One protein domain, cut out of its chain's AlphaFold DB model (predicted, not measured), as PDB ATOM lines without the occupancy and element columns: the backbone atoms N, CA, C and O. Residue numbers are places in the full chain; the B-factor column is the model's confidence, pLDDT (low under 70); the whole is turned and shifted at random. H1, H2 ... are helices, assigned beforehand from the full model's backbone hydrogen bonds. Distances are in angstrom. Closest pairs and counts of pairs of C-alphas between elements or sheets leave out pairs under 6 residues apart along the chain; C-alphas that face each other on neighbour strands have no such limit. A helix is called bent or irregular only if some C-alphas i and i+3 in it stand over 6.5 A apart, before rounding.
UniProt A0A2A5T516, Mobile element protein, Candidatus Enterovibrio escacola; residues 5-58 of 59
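AT A GLANCE: This is residues 5 to 58 of the 59 residues of the protein "Mobile element protein" of Candidatus Enterovibrio escacola (UniProt A0A2A5T516). What shape does the printed part make? Two helices meet at a slant, the beginning of H2 packing on residues 7 to 15 of H1, and a long loop between them swings out past the end of H1 and folds back. Residues 24 to 30 and 33 to 39 of that loop stick out, and so do residues 51 to 58, of which 51 to 56 belong to H2. What is it made of? There are 54 residues with two named helices, H1 then H2, and no named strand, which is an all helix class. How large and how dense is it? It is loose and elongated, with a radius of gyration of the C-alphas of 13.5 A and spans of 40 by 22 by 19 A.

IN THESE COORDINATES: Where is the first helix? H1 is residues 5 to 23, from C-alpha 5 at (-57.096, -30.992, -11.824), 26.3 A long. It has a kink of 33 degrees near residue 17, and is neither bent nor irregular, but only just: C-alphas 17 and 20 are 6.3 A apart. Where is the second? H2 is residues 41 to 56, 22.7 A long, ending with C-alpha 56 at (-49.016, -35.656, -28.672).

HOW THE PARTS SIT: Where do the helices meet? H1 touches H2 with residues 7 to 15 alone, and H2 touches H1 with residues 41 to 46 alone. The closest C-alphas are those of Tyr 12 and Ser 42, 5.2 A apart. How are they directed? They run opposite ways at a steep tilt of 52 degrees. Are their backbones in order? Every O i to N i+4 pair is within hydrogen-bond range in H2, and 13 of 15 are in H1.

THE WHOLE: How far does it reach? The two C-alphas farthest apart are those of Pro 26 and Arg 58, at 40.4 A. Is it continuous? The printed part has no cut, and the 17 residues from 24 to 40 make a long link. Where is confidence low? The pLDDT is under 70 at residues 28 to 32, 34 and 58, and the mean of the printed part is 86.5.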
ATOM      1  N   ASP A   5     -57.027 -30.999 -13.286       92.38
ATOM      2  CA  ASP A   5     -57.096 -30.992 -11.824       92.38
ATOM      3  C   ASP A   5     -56.382 -32.207 -11.224       92.38
ATOM      4  O   ASP A   5     -55.609 -32.061 -10.282       92.38
ATOM      5  N   ALA A   6     -56.572 -33.399 -11.801       92.62
ATOM      6  CA  ALA A   6     -55.867 -34.602 -11.352       92.62
ATOM      7  C   ALA A   6     -54.349 -34.477 -11.554       92.62
ATOM      8  O   ALA A   6     -53.579 -34.753 -10.638       92.62
ATOM      9  N   ILE A   7     -53.922 -33.979 -12.721       93.25
ATOM     10  CA  ILE A   7     -52.500 -33.731 -13.006       93.25
ATOM     11  C   ILE A   7     -51.935 -32.700 -12.029       93.25
ATOM     12  O   ILE A   7     -50.835 -32.884 -11.513       93.25
ATOM     13  N   PHE A   8     -52.671 -31.618 -11.765       95.19
ATOM     14  CA  PHE A   8     -52.225 -30.587 -10.840       95.19
ATOM     15  C   PHE A   8     -52.056 -31.131  -9.419       95.19
ATOM     16  O   PHE A   8     -51.044 -30.829  -8.793       95.19
ATOM     17  N   ILE A   9     -52.999 -31.942  -8.924       95.81
ATOM     18  CA  ILE A   9     -52.919 -32.571  -7.595       95.81
ATOM     19  C   ILE A   9     -51.665 -33.447  -7.493       95.81
ATOM     20  O   ILE A   9     -50.847 -33.234  -6.598       95.81
ATOM     21  N   ASP A  10     -51.454 -34.348  -8.454       96.00
ATOM     22  CA  ASP A  10     -50.295 -35.247  -8.454       96.00
ATOM     23  C   ASP A  10     -48.969 -34.467  -8.512       96.00
ATOM     24  O   ASP A  10     -48.013 -34.754  -7.785       96.00
ATOM     25  N   VAL A  11     -48.904 -33.438  -9.362       96.62
ATOM     26  CA  VAL A  11     -47.724 -32.573  -9.513       96.62
ATOM     27  C   VAL A  11     -47.484 -31.729  -8.262       96.62
ATOM     28  O   VAL A  11     -46.329 -31.486  -7.895       96.62
ATOM     29  N   TYR A  12     -48.546 -31.265  -7.608       97.19
ATOM     30  CA  TYR A  12     -48.458 -30.499  -6.374       97.19
ATOM     31  C   TYR A  12     -47.876 -31.351  -5.244       97.19
ATOM     32  O   TYR A  12     -46.884 -30.943  -4.631       97.19
ATOM     33  N   ASP A  13     -48.410 -32.555  -5.035       97.25
ATOM     34  CA  ASP A  13     -47.919 -33.499  -4.026       97.25
ATOM     35  C   ASP A  13     -46.468 -33.916  -4.304       97.25
ATOM     36  O   ASP A  13     -45.622 -33.922  -3.402       97.25
ATOM     37  N   PHE A  14     -46.133 -34.162  -5.575       96.12
ATOM     38  CA  PHE A  14     -44.755 -34.389  -5.998       96.12
ATOM     39  C   PHE A  14     -43.841 -33.212  -5.627       96.12
ATOM     40  O   PHE A  14     -42.778 -33.413  -5.033       96.12
ATOM     41  N   CYS A  15     -44.244 -31.975  -5.939       95.19
ATOM     42  CA  CYS A  15     -43.455 -30.777  -5.652       95.19
ATOM     43  C   CYS A  15     -43.228 -30.574  -4.146       95.19
ATOM     44  O   CYS A  15     -42.132 -30.165  -3.754       95.19
ATOM     45  N   GLN A  16     -44.219 -30.891  -3.307       95.50
ATOM     46  CA  GLN A  16     -44.101 -30.799  -1.847       95.50
ATOM     47  C   GLN A  16     -42.997 -31.702  -1.291       95.50
ATOM     48  O   GLN A  16     -42.294 -31.320  -0.356       95.50
ATOM     49  N   ILE A  17     -42.801 -32.881  -1.881       95.12
ATOM     50  CA  ILE A  17     -41.767 -33.831  -1.453       95.12
ATOM     51  C   ILE A  17     -40.424 -33.500  -2.115       95.12
ATOM     52  O   ILE A  17     -39.373 -33.493  -1.466       95.12
ATOM     53  N   PHE A  18     -40.447 -33.205  -3.414       91.81
ATOM     54  CA  PHE A  18     -39.247 -33.061  -4.227       91.81
ATOM     55  C   PHE A  18     -38.494 -31.754  -3.969       91.81
ATOM     56  O   PHE A  18     -37.273 -31.782  -3.821       91.81
ATOM     57  N   LEU A  19     -39.179 -30.606  -3.886       89.81
ATOM     58  CA  LEU A  19     -38.510 -29.302  -3.771       89.81
ATOM     59  C   LEU A  19     -37.676 -29.156  -2.487       89.81
ATOM     60  O   LEU A  19     -36.539 -28.677  -2.581       89.81
ATOM     61  N   PRO A  20     -38.149 -29.595  -1.301       89.69
ATOM     62  CA  PRO A  20     -37.326 -29.570  -0.095       89.69
ATOM     63  C   PRO A  20     -36.104 -30.488  -0.187       89.69
ATOM     64  O   PRO A  20     -35.033 -30.127   0.307       89.69
ATOM     65  N   ALA A  21     -36.244 -31.664  -0.809       89.38
ATOM     66  CA  ALA A  21     -35.132 -32.589  -1.023       89.38
ATOM     67  C   ALA A  21     -34.113 -32.013  -2.022       89.38
ATOM     68  O   ALA A  21     -32.906 -32.064  -1.785       89.38
ATOM     69  N   TRP A  22     -34.600 -31.387  -3.094       84.81
ATOM     70  CA  TRP A  22     -33.793 -30.728  -4.116       84.81
ATOM     71  C   TRP A  22     -32.972 -29.567  -3.554       84.81
ATOM     72  O   TRP A  22     -31.772 -29.487  -3.807       84.81
ATOM     73  N   GLY A  23     -33.580 -28.710  -2.726       83.00
ATOM     74  CA  GLY A  23     -32.889 -27.585  -2.086       83.00
ATOM     75  C   GLY A  23     -31.770 -27.997  -1.119       83.00
ATOM     76  O   GLY A  23     -30.876 -27.199  -0.847       83.00
ATOM     77  N   LYS A  24     -31.795 -29.238  -0.618       84.38
ATOM     78  CA  LYS A  24     -30.756 -29.817   0.253       84.38
ATOM     79  C   LYS A  24     -29.719 -30.640  -0.516       84.38
ATOM     80  O   LYS A  24     -28.767 -31.131   0.091       84.38
ATOM     81  N   SER A  25     -29.902 -30.831  -1.822       81.62
ATOM     82  CA  SER A  25     -29.037 -31.692  -2.620       81.62
ATOM     83  C   SER A  25     -27.650 -31.058  -2.813       81.62
ATOM     84  O   SER A  25     -27.553 -29.955  -3.359       81.62
ATOM     85  N   PRO A  26     -26.555 -31.757  -2.453       71.88
ATOM     86  CA  PRO A  26     -25.188 -31.247  -2.594       71.88
ATOM     87  C   PRO A  26     -24.738 -31.106  -4.058       71.88
ATOM     88  O   PRO A  26     -23.675 -30.545  -4.329       71.88
ATOM     89  N   PHE A  27     -25.535 -31.599  -5.013       71.19
ATOM     90  CA  PHE A  27     -25.270 -31.466  -6.447       71.19
ATOM     91  C   PHE A  27     -25.438 -30.029  -6.958       71.19
ATOM     92  O   PHE A  27     -24.759 -29.638  -7.910       71.19
ATOM     93  N   PHE A  28     -26.268 -29.209  -6.310       67.62
ATOM     94  CA  PHE A  28     -26.454 -27.808  -6.690       67.62
ATOM     95  C   PHE A  28     -25.465 -26.920  -5.937       67.62
ATOM     96  O   PHE A  28     -25.809 -26.212  -5.000       67.62
ATOM     97  N   ARG A  29     -24.200 -26.943  -6.378       61.50
ATOM     98  CA  ARG A  29     -23.126 -26.069  -5.858       61.50
ATOM     99  C   ARG A  29     -23.313 -24.579  -6.172       61.50
ATOM    100  O   ARG A  29     -22.522 -23.761  -5.709       61.50
ATOM    101  N   TYR A  30     -24.328 -24.220  -6.954       67.44
ATOM    102  CA  TYR A  30     -24.611 -22.838  -7.324       67.44
ATOM    103  C   TYR A  30     -25.804 -22.316  -6.522       67.44
ATOM    104  O   TYR A  30     -26.825 -23.003  -6.459       67.44
ATOM    105  N   PRO A  31     -25.720 -21.103  -5.946       66.38
ATOM    106  CA  PRO A  31     -26.855 -20.496  -5.270       66.38
ATOM    107  C   PRO A  31     -28.002 -20.337  -6.270       66.38
ATOM    108  O   PRO A  31     -27.915 -19.568  -7.231       66.38
ATOM    109  N   ILE A  32     -29.079 -21.089  -6.051       69.56
ATOM    110  CA  ILE A  32     -30.304 -20.960  -6.832       69.56
ATOM    111  C   ILE A  32     -30.868 -19.569  -6.531       69.56
ATOM    112  O   ILE A  32     -31.267 -19.269  -5.405       69.56
ATOM    113  N   LYS A  33     -30.890 -18.689  -7.536       70.44
ATOM    114  CA  LYS A  33     -31.601 -17.411  -7.435       70.44
ATOM    115  C   LYS A  33     -33.098 -17.694  -7.499       70.44
ATOM    116  O   LYS A  33     -33.681 -17.681  -8.581       70.44
ATOM    117  N   ASN A  34     -33.717 -17.891  -6.337       68.19
ATOM    118  CA  ASN A  34     -35.169 -17.864  -6.194       68.19
ATOM    119  C   ASN A  34     -35.663 -16.431  -6.414       68.19
ATOM    120  O   ASN A  34     -35.912 -15.681  -5.470       68.19
ATOM    121  N   LYS A  35     -35.754 -16.016  -7.680       78.56
ATOM    122  CA  LYS A  35     -36.510 -14.816  -8.028       78.56
ATOM    123  C   LYS A  35     -37.991 -15.118  -7.795       78.56
ATOM    124  O   LYS A  35     -38.452 -16.168  -8.247       78.56
ATOM    125  N   PRO A  36     -38.733 -14.227  -7.122       76.62
ATOM    126  CA  PRO A  36     -40.168 -14.400  -6.972       76.62
ATOM    127  C   PRO A  36     -40.813 -14.480  -8.361       76.62
ATOM    128  O   PRO A  36     -40.591 -13.624  -9.217       76.62
ATOM    129  N   SER A  37     -41.570 -15.550  -8.580       86.00
ATOM    130  CA  SER A  37     -42.367 -15.801  -9.780       86.00
ATOM    131  C   SER A  37     -43.844 -15.608  -9.439       86.00
ATOM    132  O   SER A  37     -44.242 -15.767  -8.287       86.00
ATOM    133  N   ARG A  38     -44.665 -15.282 -10.443       92.44
ATOM    134  CA  ARG A  38     -46.133 -15.255 -10.299       92.44
ATOM    135  C   ARG A  38     -46.751 -16.653 -10.268       92.44
ATOM    136  O   ARG A  38     -47.894 -16.776  -9.859       92.44
ATOM    137  N   LEU A  39     -46.001 -17.654 -10.727       93.44
ATOM    138  CA  LEU A  39     -46.399 -19.056 -10.767       93.44
ATOM    139  C   LEU A  39     -45.472 -19.878  -9.876       93.44
ATOM    140  O   LEU A  39     -44.244 -19.723  -9.930       93.44
ATOM    141  N   SER A  40     -46.073 -20.763  -9.093       93.12
ATOM    142  CA  SER A  40     -45.404 -21.832  -8.360       93.12
ATOM    143  C   SER A  40     -44.782 -22.860  -9.311       93.12
ATOM    144  O   SER A  40     -45.137 -22.959 -10.487       93.12
ATOM    145  N   VAL A  41     -43.846 -23.662  -8.796       92.81
ATOM    146  CA  VAL A  41     -43.212 -24.728  -9.589       92.81
ATOM    147  C   VAL A  41     -44.239 -25.764 -10.053       92.81
ATOM    148  O   VAL A  41     -44.156 -26.217 -11.193       92.81
ATOM    149  N   SER A  42     -45.233 -26.090  -9.222       95.31
ATOM    150  CA  SER A  42     -46.306 -27.025  -9.572       95.31
ATOM    151  C   SER A  42     -47.189 -26.495 -10.701       95.31
ATOM    152  O   SER A  42     -47.528 -27.247 -11.612       95.31
ATOM    153  N   GLU A  43     -47.507 -25.196 -10.709       94.75
ATOM    154  CA  GLU A  43     -48.236 -24.568 -11.823       94.75
ATOM    155  C   GLU A  43     -47.423 -24.619 -13.120       94.75
ATOM    156  O   GLU A  43     -47.945 -25.010 -14.163       94.75
ATOM    157  N   VAL A  44     -46.127 -24.291 -13.062       95.12
ATOM    158  CA  VAL A  44     -45.241 -24.353 -14.236       95.12
ATOM    159  C   VAL A  44     -45.130 -25.783 -14.773       95.12
ATOM    160  O   VAL A  44     -45.281 -25.991 -15.977       95.12
ATOM    161  N   MET A  45     -44.906 -26.774 -13.906       95.25
ATOM    162  CA  MET A  45     -44.844 -28.186 -14.303       95.25
ATOM    163  C   MET A  45     -46.154 -28.654 -14.939       95.25
ATOM    164  O   MET A  45     -46.127 -29.286 -15.993       95.25
ATOM    165  N   THR A  46     -47.293 -28.285 -14.353       95.69
ATOM    166  CA  THR A  46     -48.619 -28.629 -14.884       95.69
ATOM    167  C   THR A  46     -48.833 -28.038 -16.280       95.69
ATOM    168  O   THR A  46     -49.298 -28.745 -17.173       95.69
ATOM    169  N   ILE A  47     -48.428 -26.782 -16.514       94.75
ATOM    170  CA  ILE A  47     -48.483 -26.145 -17.843       94.75
ATOM    171  C   ILE A  47     -47.622 -26.909 -18.856       94.75
ATOM    172  O   ILE A  47     -48.078 -27.168 -19.970       94.75
ATOM    173  N   VAL A  48     -46.395 -27.287 -18.485       95.19
ATOM    174  CA  VAL A  48     -45.481 -28.030 -19.369       95.19
ATOM    175  C   VAL A  48     -46.059 -29.399 -19.739       95.19
ATOM    176  O   VAL A  48     -46.045 -29.768 -20.914       95.19
ATOM    177  N   ILE A  49     -46.613 -30.127 -18.766       93.62
ATOM    178  CA  ILE A  49     -47.244 -31.437 -18.989       93.62
ATOM    179  C   ILE A  49     -48.470 -31.295 -19.897       93.62
ATOM    180  O   ILE A  49     -48.580 -32.006 -20.896       93.62
ATOM    181  N   ALA A  50     -49.364 -30.349 -19.599       92.00
ATOM    182  CA  ALA A  50     -50.560 -30.107 -20.404       92.00
ATOM    183  C   ALA A  50     -50.209 -29.702 -21.845       92.00
ATOM    184  O   ALA A  50     -50.855 -30.152 -22.796       92.00
ATOM    185  N   PHE A  51     -49.161 -28.890 -22.022       92.44
ATOM    186  CA  PHE A  51     -48.650 -28.517 -23.338       92.44
ATOM    187  C   PHE A  51     -48.127 -29.736 -24.108       92.44
ATOM    188  O   PHE A  51     -48.516 -29.934 -25.258       92.44
ATOM    189  N   HIS A  52     -47.317 -30.586 -23.470       91.19
ATOM    190  CA  HIS A  52     -46.798 -31.805 -24.094       91.19
ATOM    191  C   HIS A  52     -47.923 -32.758 -24.522       91.19
ATOM    192  O   HIS A  52     -47.950 -33.209 -25.665       91.19
ATOM    193  N   GLN A  53     -48.897 -33.011 -23.643       89.19
ATOM    194  CA  GLN A  53     -50.049 -33.864 -23.963       89.19
ATOM    195  C   GLN A  53     -50.880 -33.309 -25.131       89.19
ATOM    196  O   GLN A  53     -51.405 -34.067 -25.943       89.19
ATOM    197  N   SER A  54     -50.991 -31.980 -25.236       86.25
ATOM    198  CA  SER A  54     -51.658 -31.319 -26.361       86.25
ATOM    199  C   SER A  54     -50.904 -31.521 -27.681       86.25
ATOM    200  O   SER A  54     -51.533 -31.729 -28.717       86.25
ATOM    201  N   MET A  55     -49.566 -31.529 -27.665       86.12
ATOM    202  CA  MET A  55     -48.760 -31.825 -28.859       86.12
ATOM    203  C   MET A  55     -48.909 -33.279 -29.313       86.12
ATOM    204  O   MET A  55     -49.089 -33.522 -30.502       86.12
ATOM    205  N   GLU A  56     -48.876 -34.226 -28.377       76.38
ATOM    206  CA  GLU A  56     -49.016 -35.656 -28.672       76.38
ATOM    207  C   GLU A  56     -50.401 -35.990 -29.239       76.38
ATOM    208  O   GLU A  56     -50.513 -36.757 -30.185       76.38
ATOM    209  N   SER A  57     -51.455 -35.324 -28.756       71.19
ATOM    210  CA  SER A  57     -52.819 -35.479 -29.286       71.19
ATOM    211  C   SER A  57     -53.048 -34.919 -30.702       71.19
ATOM    212  O   SER A  57     -54.147 -35.055 -31.240       71.19
ATOM    213  N   ARG A  58     -52.053 -34.235 -31.286       66.19
ATOM    214  CA  ARG A  58     -52.113 -33.639 -32.637       66.19
ATOM    215  C   ARG A  58     -51.380 -34.466 -33.701       66.19
ATOM    216  O   ARG A  58     -51.356 -34.031 -34.855       66.19
TER     217      ARG A  58